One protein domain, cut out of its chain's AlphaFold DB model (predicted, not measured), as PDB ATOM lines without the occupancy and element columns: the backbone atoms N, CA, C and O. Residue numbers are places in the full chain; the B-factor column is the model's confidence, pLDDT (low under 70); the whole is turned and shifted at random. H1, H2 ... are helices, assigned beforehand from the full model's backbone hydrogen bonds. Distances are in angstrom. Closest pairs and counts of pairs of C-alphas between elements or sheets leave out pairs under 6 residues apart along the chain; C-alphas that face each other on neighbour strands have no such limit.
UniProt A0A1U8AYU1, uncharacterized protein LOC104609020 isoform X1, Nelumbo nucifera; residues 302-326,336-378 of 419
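What this domain is: This is residues 302 to 326 and 336 to 378 of the 419 residues of the protein "uncharacterized protein LOC104609020 isoform X1" of Nelumbo nucifera (UniProt A0A1U8AYU1). What shape do these atoms make? Two helices, H1 and H2, cross each other at 75 degrees, residues 313 to 317 of H1 meeting residues 339 to 343 of H2, and beyond this crossing residues 347 to 353 of H2 and then H3 stick out as one long free arm, residues 347 to 378. The shape is open, with a single crossing of helices and an arm that touches no other helix. What is it made of? The printed part has 68 residues, with three named helices in the order H1, H2, H3 and no named strand, and its class is all helix. How large is it? It is extended and elongated, with a radius of gyration of the C-alphas of 17.7 A and spans of 54 by 29 by 27 A.

Where its parts are: Where does the first helix run? H1 is residues 302 to 324, Leu 302 to Val 324, and it is the longest helix by residues, with 23. Its C-alphas go from (6.843, 18.435, 12.764) at residue 302 to (-22.732, 16.138, 27.415) at residue 324, a length of 33.1 A. Where is the second helix? H2 is residues 336 to 353, Thr 336 to Gln 353, and measures 25.7 A from first to last C-alpha. It begins with C-alpha 336 at (-17.838, 17.857, 12.725). Where is the third helix? H3 is residues 357 to 376, Glu 357 to Ser 376, with a length of 27.4 A, and its last C-alpha, 376, is at (23.211, 30.030, 43.336). It has a kink of 27 degrees near residue 370.

How they stand to each other: How does H1 stand to H2? H1 and H2 touch, with 4 pairs of C-alphas within 8 A, and the closest C-alphas are those of Thr 316 and Ile 343, 7.2 A apart. Their lines stand about perpendicular, at 75 degrees, and their centres are 12.1 A apart. Which parts of H1 and H2 touch? H1 touches H2 with residues 313 to 317 alone, and H2 touches H1 with residues 339 to 343 alone. Residues 302 to 311 and 321 to 324 of H1 stand free, and residues 347 to 353 of H2 stand free as well. Where does H3 stand? H3 touches no helix: H1 and H3 are apart, and H2 and H3 are apart too, though they follow each other in the chain. Residues 357 to 376, the whole of H3, stand free. What do the backbone N and O atoms show? In H1 and H2 every O i to N i+4 pair is within hydrogen-bond range, and in H3 it is 15 of 16.

The domain as a whole: How far does the printed part reach? The two C-alphas farthest apart are those of Glu 337 and Phe 378, at 55.6 A, while the first and last printed C-alphas, of Leu 302 and Phe 378, are 36.9 A apart. Where is the chain cut, and which links are there? Residues 327 to 335 are not printed, and C-alphas 326 and 336 are 20.9 A apart across this cut. The link from H1 to H2 runs across the cut, and the link from H2 to H3, 3 residues, is tight. Where is the model's confidence low? The mean pLDDT of the printed part is 76.2, and 21 residues are under 70: residue 321, residues 323 to 326, residues 353 to 359 and residues 368 to 376. The mean pLDDT is 82 for H1, 82 for H2 and 69 for H3.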
ATOM      1  N   LEU A 302       8.114  18.397  13.492       83.00
ATOM      2  CA  LEU A 302       6.843  18.435  12.764       83.00
ATOM      3  C   LEU A 302       5.921  17.260  13.128       83.00
ATOM      4  O   LEU A 302       4.709  17.432  13.258       83.00
ATOM      5  N   GLN A 303       6.477  16.058  13.294       87.50
ATOM      6  CA  GLN A 303       5.706  14.888  13.707       87.50
ATOM      7  C   GLN A 303       5.197  15.020  15.149       87.50
ATOM      8  O   GLN A 303       4.051  14.665  15.416       87.50
ATOM      9  N   GLN A 304       6.007  15.569  16.056       88.19
ATOM     10  CA  GLN A 304       5.606  15.861  17.432       88.19
ATOM     11  C   GLN A 304       4.498  16.918  17.477       88.19
ATOM     12  O   GLN A 304       3.494  16.704  18.147       88.19
ATOM     13  N   THR A 305       4.612  18.001  16.704       81.56
ATOM     14  CA  THR A 305       3.567  19.030  16.598       81.56
ATOM     15  C   THR A 305       2.265  18.451  16.045       81.56
ATOM     16  O   THR A 305       1.191  18.748  16.562       81.56
ATOM     17  N   ARG A 306       2.339  17.576  15.032       84.50
ATOM     18  CA  ARG A 306       1.160  16.858  14.519       84.50
ATOM     19  C   ARG A 306       0.518  15.985  15.592       84.50
ATOM     20  O   ARG A 306      -0.701  16.002  15.720       84.50
ATOM     21  N   GLN A 307       1.319  15.239  16.352       89.75
ATOM     22  CA  GLN A 307       0.811  14.384  17.425       89.75
ATOM     23  C   GLN A 307       0.126  15.212  18.517       89.75
ATOM     24  O   GLN A 307      -1.001  14.903  18.888       89.75
ATOM     25  N   LEU A 308       0.749  16.315  18.936       86.88
ATOM     26  CA  LEU A 308       0.193  17.242  19.918       86.88
ATOM     27  C   LEU A 308      -1.157  17.819  19.461       86.88
ATOM     28  O   LEU A 308      -2.093  17.904  20.251       86.88
ATOM     29  N   LEU A 309      -1.288  18.163  18.175       82.75
ATOM     30  CA  LEU A 309      -2.551  18.634  17.604       82.75
ATOM     31  C   LEU A 309      -3.643  17.555  17.679       82.75
ATOM     32  O   LEU A 309      -4.770  17.845  18.077       82.75
ATOM     33  N   PHE A 310      -3.317  16.306  17.332       88.56
ATOM     34  CA  PHE A 310      -4.266  15.196  17.440       88.56
ATOM     35  C   PHE A 310      -4.667  14.910  18.885       88.56
ATOM     36  O   PHE A 310      -5.841  14.637  19.139       88.56
ATOM     37  N   ASP A 311      -3.725  14.991  19.820       88.25
ATOM     38  CA  ASP A 311      -3.989  14.780  21.240       88.25
ATOM     39  C   ASP A 311      -4.872  15.905  21.800       88.25
ATOM     40  O   ASP A 311      -5.861  15.617  22.469       88.25
ATOM     41  N   CYS A 312      -4.631  17.162  21.413       83.06
ATOM     42  CA  CYS A 312      -5.485  18.305  21.749       83.06
ATOM     43  C   CYS A 312      -6.922  18.145  21.219       83.06
ATOM     44  O   CYS A 312      -7.899  18.396  21.934       83.06
ATOM     45  N   ILE A 313      -7.081  17.710  19.964       83.50
ATOM     46  CA  ILE A 313      -8.402  17.455  19.367       83.50
ATOM     47  C   ILE A 313      -9.099  16.307  20.105       83.50
ATOM     48  O   ILE A 313     -10.268  16.429  20.475       83.50
ATOM     49  N   ARG A 314      -8.383  15.209  20.366       88.50
ATOM     50  CA  ARG A 314      -8.905  14.052  21.102       88.50
ATOM     51  C   ARG A 314      -9.355  14.441  22.504       88.50
ATOM     52  O   ARG A 314     -10.477  14.125  22.885       88.50
ATOM     53  N   GLU A 315      -8.523  15.162  23.248       88.12
ATOM     54  CA  GLU A 315      -8.841  15.645  24.589       88.12
ATOM     55  C   GLU A 315     -10.079  16.548  24.570       88.12
ATOM     56  O   GLU A 315     -10.968  16.428  25.417       88.12
ATOM     57  N   THR A 316     -10.192  17.424  23.573       82.19
ATOM     58  CA  THR A 316     -11.365  18.291  23.406       82.19
ATOM     59  C   THR A 316     -12.638  17.467  23.200       82.19
ATOM     60  O   THR A 316     -13.638  17.705  23.882       82.19
ATOM     61  N   ILE A 317     -12.592  16.438  22.351       82.56
ATOM     62  CA  ILE A 317     -13.720  15.522  22.117       82.56
ATOM     63  C   ILE A 317     -14.064  14.731  23.389       82.56
ATOM     64  O   ILE A 317     -15.235  14.625  23.757       82.56
ATOM     65  N   GLU A 318     -13.071  14.205  24.106       86.88
ATOM     66  CA  GLU A 318     -13.284  13.420  25.327       86.88
ATOM     67  C   GLU A 318     -13.837  14.253  26.489       86.88
ATOM     68  O   GLU A 318     -14.717  13.802  27.232       86.88
ATOM     69  N   THR A 319     -13.325  15.470  26.670       82.44
ATOM     70  CA  THR A 319     -13.771  16.389  27.726       82.44
ATOM     71  C   THR A 319     -15.175  16.908  27.444       82.44
ATOM     72  O   THR A 319     -16.002  16.961  28.360       82.44
ATOM     73  N   HIS A 320     -15.491  17.216  26.184       73.50
ATOM     74  CA  HIS A 320     -16.839  17.617  25.798       73.50
ATOM     75  C   HIS A 320     -17.826  16.443  25.879       73.50
ATOM     76  O   HIS A 320     -18.923  16.593  26.421       73.50
ATOM     77  N   GLY A 321     -17.428  15.247  25.439       69.75
ATOM     78  CA  GLY A 321     -18.246  14.037  25.538       69.75
ATOM     79  C   GLY A 321     -18.615  13.687  26.983       69.75
ATOM     80  O   GLY A 321     -19.738  13.261  27.251       69.75
ATOM     81  N   ARG A 322     -17.715  13.931  27.946       71.19
ATOM     82  CA  ARG A 322     -18.004  13.748  29.380       71.19
ATOM     83  C   ARG A 322     -18.978  14.779  29.949       71.19
ATOM     84  O   ARG A 322     -19.750  14.422  30.838       71.19
ATOM     85  N   LYS A 323     -18.965  16.025  29.465       67.06
ATOM     86  CA  LYS A 323     -19.919  17.064  29.897       67.06
ATOM     87  C   LYS A 323     -21.324  16.813  29.342       67.06
ATOM     88  O   LYS A 323     -22.287  16.915  30.094       67.06
ATOM     89  N   VAL A 324     -21.437  16.402  28.078       61.19
ATOM     90  CA  VAL A 324     -22.732  16.138  27.415       61.19
ATOM     91  C   VAL A 324     -23.464  14.951  28.042       61.19
ATOM     92  O   VAL A 324     -24.654  15.051  28.330       61.19
ATOM     93  N   ARG A 325     -22.749  13.868  28.385       60.12
ATOM     94  CA  ARG A 325     -23.347  12.689  29.047       60.12
ATOM     95  C   ARG A 325     -23.977  12.974  30.413       60.12
ATOM     96  O   ARG A 325     -24.736  12.146  30.901       60.12
ATOM     97  N   ARG A 326     -23.655  14.103  31.055       62.66
ATOM     98  CA  ARG A 326     -24.257  14.484  32.344       62.66
ATOM     99  C   ARG A 326     -25.572  15.250  32.194       62.66
ATOM    100  O   ARG A 326     -26.278  15.373  33.188       62.66
ATOM    101  N   THR A 336     -19.198  17.344  12.927       80.12
ATOM    102  CA  THR A 336     -17.838  17.857  12.725       80.12
ATOM    103  C   THR A 336     -17.780  19.386  12.770       80.12
ATOM    104  O   THR A 336     -16.740  19.945  13.113       80.12
ATOM    105  N   GLU A 337     -18.886  20.062  12.452       83.38
ATOM    106  CA  GLU A 337     -19.011  21.522  12.486       83.38
ATOM    107  C   GLU A 337     -19.039  22.054  13.926       83.38
ATOM    108  O   GLU A 337     -18.314  22.993  14.262       83.38
ATOM    109  N   GLU A 338     -19.783  21.402  14.818       83.62
ATOM    110  CA  GLU A 338     -19.841  21.756  16.234       83.62
ATOM    111  C   GLU A 338     -18.500  21.506  16.927       83.62
ATOM    112  O   GLU A 338     -18.056  22.333  17.724       83.62
ATOM    113  N   ILE A 339     -17.812  20.410  16.581       84.56
ATOM    114  CA  ILE A 339     -16.451  20.131  17.066       84.56
ATOM    115  C   ILE A 339     -15.492  21.243  16.628       84.56
ATOM    116  O   ILE A 339     -14.725  21.744  17.451       84.56
ATOM    117  N   GLY A 340     -15.561  21.666  15.361       85.75
ATOM    118  CA  GLY A 340     -14.779  22.795  14.855       85.75
ATOM    119  C   GLY A 340     -15.028  24.071  15.659       85.75
ATOM    120  O   GLY A 340     -14.078  24.719  16.094       85.75
ATOM    121  N   LYS A 341     -16.295  24.380  15.956       89.38
ATOM    122  CA  LYS A 341     -16.681  25.551  16.754       89.38
ATOM    123  C   LYS A 341     -16.109  25.512  18.173       89.38
ATOM    124  O   LYS A 341     -15.563  26.512  18.627       89.38
ATOM    125  N   ILE A 342     -16.165  24.357  18.838       86.25
ATOM    126  CA  ILE A 342     -15.595  24.160  20.183       86.25
ATOM    127  C   ILE A 342     -14.072  24.358  20.169       86.25
ATOM    128  O   ILE A 342     -13.517  24.968  21.083       86.25
ATOM    129  N   ILE A 343     -13.386  23.847  19.142       84.44
ATOM    130  CA  ILE A 343     -11.933  24.008  18.999       84.44
ATOM    131  C   ILE A 343     -11.584  25.485  18.796       84.44
ATOM    132  O   ILE A 343     -10.717  26.003  19.499       84.44
ATOM    133  N   CYS A 344     -12.276  26.180  17.891       84.25
ATOM    134  CA  CYS A 344     -12.067  27.608  17.653       84.25
ATOM    135  C   CYS A 344     -12.322  28.444  18.915       84.25
ATOM    136  O   CYS A 344     -11.524  29.322  19.235       84.25
ATOM    137  N   GLU A 345     -13.383  28.142  19.663       88.06
ATOM    138  CA  GLU A 345     -13.702  28.820  20.923       88.06
ATOM    139  C   GLU A 345     -12.618  28.587  21.986       88.06
ATOM    140  O   GLU A 345     -12.214  29.530  22.669       88.06
ATOM    141  N   ARG A 346     -12.062  27.369  22.079       82.62
ATOM    142  CA  ARG A 346     -10.919  27.086  22.962       82.62
ATOM    143  C   ARG A 346      -9.666  27.850  22.561       82.62
ATOM    144  O   ARG A 346      -9.075  28.493  23.422       82.62
ATOM    145  N   ILE A 347      -9.282  27.816  21.286       82.31
ATOM    146  CA  ILE A 347      -8.106  28.543  20.781       82.31
ATOM    147  C   ILE A 347      -8.254  30.040  21.069       82.31
ATOM    148  O   ILE A 347      -7.326  30.670  21.574       82.31
ATOM    149  N   TYR A 348      -9.444  30.591  20.828       85.31
ATOM    150  CA  TYR A 348      -9.754  31.979  21.146       85.31
ATOM    151  C   TYR A 348      -9.638  32.265  22.652       85.31
ATOM    152  O   TYR A 348      -9.035  33.261  23.052       85.31
ATOM    153  N   SER A 349     -10.153  31.374  23.506       81.38
ATOM    154  CA  SER A 349     -10.052  31.518  24.963       81.38
ATOM    155  C   SER A 349      -8.615  31.421  25.486       81.38
ATOM    156  O   SER A 349      -8.264  32.159  26.402       81.38
ATOM    157  N   TRP A 350      -7.764  30.588  24.877       77.94
ATOM    158  CA  TRP A 350      -6.335  30.513  25.194       77.94
ATOM    159  C   TRP A 350      -5.606  31.789  24.802       77.94
ATOM    160  O   TRP A 350      -4.837  32.311  25.602       77.94
ATOM    161  N   GLY A 351      -5.910  32.340  23.623       76.38
ATOM    162  CA  GLY A 351      -5.403  33.649  23.216       76.38
ATOM    163  C   GLY A 351      -5.809  34.747  24.202       76.38
ATOM    164  O   GLY A 351      -5.000  35.598  24.556       76.38
ATOM    165  N   LYS A 352      -7.035  34.692  24.731       78.06
ATOM    166  CA  LYS A 352      -7.516  35.660  25.724       78.06
ATOM    167  C   LYS A 352      -6.885  35.470  27.108       78.06
ATOM    168  O   LYS A 352      -6.589  36.460  27.762       78.06
ATOM    169  N   GLN A 353      -6.636  34.230  27.532       63.09
ATOM    170  CA  GLN A 353      -5.892  33.932  28.765       63.09
ATOM    171  C   GLN A 353      -4.407  34.300  28.661       63.09
ATOM    172  O   GLN A 353      -3.815  34.671  29.666       63.09
ATOM    173  N   SER A 354      -3.811  34.252  27.466       58.84
ATOM    174  CA  SER A 354      -2.419  34.677  27.258       58.84
ATOM    175  C   SER A 354      -2.205  36.193  27.319       58.84
ATOM    176  O   SER A 354      -1.063  36.637  27.333       58.84
ATOM    177  N   VAL A 355      -3.282  36.986  27.355       57.38
ATOM    178  CA  VAL A 355      -3.221  38.456  27.439       57.38
ATOM    179  C   VAL A 355      -3.178  38.955  28.890       57.38
ATOM    180  O   VAL A 355      -2.858  40.120  29.111       57.38
ATOM    181  N   ASP A 356      -3.381  38.088  29.889       59.41
ATOM    182  CA  ASP A 356      -2.896  38.379  31.243       59.41
ATOM    183  C   ASP A 356      -1.362  38.250  31.224       59.41
ATOM    184  O   ASP A 356      -0.784  37.245  31.640       59.41
ATOM    185  N   GLU A 357      -0.690  39.269  30.680       59.81
ATOM    186  CA  GLU A 357       0.772  39.382  30.593       59.81
ATOM    187  C   GLU A 357       1.435  39.170  31.960       59.81
ATOM    188  O   GLU A 357       2.553  38.657  32.045       59.81
ATOM    189  N   THR A 358       0.720  39.495  33.040       68.88
ATOM    190  CA  THR A 358       1.094  39.206  34.426       68.88
ATOM    191  C   THR A 358       1.251  37.713  34.686       68.88
ATOM    192  O   THR A 358       2.242  37.327  35.290       68.88
ATOM    193  N   ASN A 359       0.365  36.858  34.175       67.75
ATOM    194  CA  ASN A 359       0.421  35.411  34.390       67.75
ATOM    195  C   ASN A 359       1.576  34.764  33.613       67.75
ATOM    196  O   ASN A 359       2.308  33.946  34.159       67.75
ATOM    197  N   ILE A 360       1.820  35.180  32.365       71.12
ATOM    198  CA  ILE A 360       2.973  34.676  31.595       71.12
ATOM    199  C   ILE A 360       4.282  35.146  32.227       71.12
ATOM    200  O   ILE A 360       5.202  34.350  32.401       71.12
ATOM    201  N   THR A 361       4.366  36.423  32.604       72.12
ATOM    202  CA  THR A 361       5.561  36.968  33.258       72.12
ATOM    203  C   THR A 361       5.794  36.302  34.612       72.12
ATOM    204  O   THR A 361       6.934  35.988  34.937       72.12
ATOM    205  N   GLU A 362       4.746  36.027  35.392       78.81
ATOM    206  CA  GLU A 362       4.844  35.299  36.659       78.81
ATOM    207  C   GLU A 362       5.193  33.825  36.481       78.81
ATOM    208  O   GLU A 362       6.006  33.323  37.252       78.81
ATOM    209  N   LEU A 363       4.656  33.146  35.467       75.38
ATOM    210  CA  LEU A 363       4.986  31.757  35.151       75.38
ATOM    211  C   LEU A 363       6.452  31.632  34.733       75.38
ATOM    212  O   LEU A 363       7.197  30.853  35.321       75.38
ATOM    213  N   ILE A 364       6.892  32.477  33.796       76.44
ATOM    214  CA  ILE A 364       8.292  32.572  33.376       76.44
ATOM    215  C   ILE A 364       9.168  32.884  34.592       76.44
ATOM    216  O   ILE A 364      10.144  32.186  34.859       76.44
ATOM    217  N   ARG A 365       8.811  33.903  35.379       75.44
ATOM    218  CA  ARG A 365       9.565  34.282  36.576       75.44
ATOM    219  C   ARG A 365       9.612  33.145  37.592       75.44
ATOM    220  O   ARG A 365      10.668  32.944  38.176       75.44
ATOM    221  N   SER A 366       8.529  32.400  37.795       72.94
ATOM    222  CA  SER A 366       8.469  31.240  38.690       72.94
ATOM    223  C   SER A 366       9.414  30.136  38.217       72.94
ATOM    224  O   SER A 366      10.272  29.705  38.986       72.94
ATOM    225  N   ASP A 367       9.345  29.753  36.940       73.75
ATOM    226  CA  ASP A 367      10.208  28.721  36.349       73.75
ATOM    227  C   ASP A 367      11.695  29.095  36.449       73.75
ATOM    228  O   ASP A 367      12.547  28.266  36.786       73.75
ATOM    229  N   PHE A 368      12.018  30.375  36.247       68.25
ATOM    230  CA  PHE A 368      13.376  30.878  36.432       68.25
ATOM    231  C   PHE A 368      13.778  31.007  37.905       68.25
ATOM    232  O   PHE A 368      14.948  30.795  38.222       68.25
ATOM    233  N   SER A 369      12.855  31.304  38.822       69.25
ATOM    234  CA  SER A 369      13.153  31.446  40.257       69.25
ATOM    235  C   SER A 369      13.592  30.115  40.866       69.25
ATOM    236  O   SER A 369      14.616  30.071  41.546       69.25
ATOM    237  N   TYR A 370      12.899  29.020  40.534       62.94
ATOM    238  CA  TYR A 370      13.289  27.671  40.963       62.94
ATOM    239  C   TYR A 370      14.649  27.246  40.403       62.94
ATOM    240  O   TYR A 370      15.442  26.606  41.088       62.94
ATOM    241  N   SER A 371      14.946  27.638  39.163       61.31
ATOM    242  CA  SER A 371      16.247  27.381  38.546       61.31
ATOM    243  C   SER A 371      17.356  28.190  39.232       61.31
ATOM    244  O   SER A 371      18.413  27.651  39.559       61.31
ATOM    245  N   THR A 372      17.110  29.471  39.518       62.16
ATOM    246  CA  THR A 372      18.107  30.412  40.063       62.16
ATOM    247  C   THR A 372      18.678  29.950  41.405       62.16
ATOM    248  O   THR A 372      19.867  30.147  41.661       62.16
ATOM    249  N   GLU A 373      17.871  29.285  42.234       64.94
ATOM    250  CA  GLU A 373      18.314  28.740  43.520       64.94
ATOM    251  C   GLU A 373      19.323  27.593  43.343       64.94
ATOM    252  O   GLU A 373      20.374  27.609  43.983       64.94
ATOM    253  N   GLY A 374      19.105  26.692  42.380       62.97
ATOM    254  CA  GLY A 374      20.071  25.645  42.021       62.97
ATOM    255  C   GLY A 374      21.345  26.192  41.371       62.97
ATOM    256  O   GLY A 374      22.433  25.653  41.561       62.97
ATOM    257  N   TRP A 375      21.250  27.318  40.657       67.81
ATOM    258  CA  TRP A 375      22.440  27.980  40.133       67.81
ATOM    259  C   TRP A 375      23.208  28.721  41.225       67.81
ATOM    260  O   TRP A 375      24.420  28.858  41.103       67.81
ATOM    261  N   SER A 376      22.568  29.217  42.287       67.88
ATOM    262  CA  SER A 376      23.211  30.030  43.336       67.88
ATOM    263  C   SER A 376      24.432  29.360  43.986       67.88
ATOM    264  O   SER A 376      25.382  30.064  44.322       67.88
ATOM    265  N   GLU A 377      24.452  28.026  44.036       74.88
ATOM    266  CA  GLU A 377      25.523  27.203  44.608       74.88
ATOM    267  C   GLU A 377      26.820  27.211  43.777       74.88
ATOM    268  O   GLU A 377      27.916  27.034  44.311       74.88
ATOM    269  N   PHE A 378      26.737  27.489  42.472       73.38
ATOM    270  CA  PHE A 378      27.926  27.566  41.629       73.38
ATOM    271  C   PHE A 378      28.695  28.868  41.857       73.38
ATOM    272  O   PHE A 378      28.128  29.968  41.875       73.38
TER     273      PHE A 378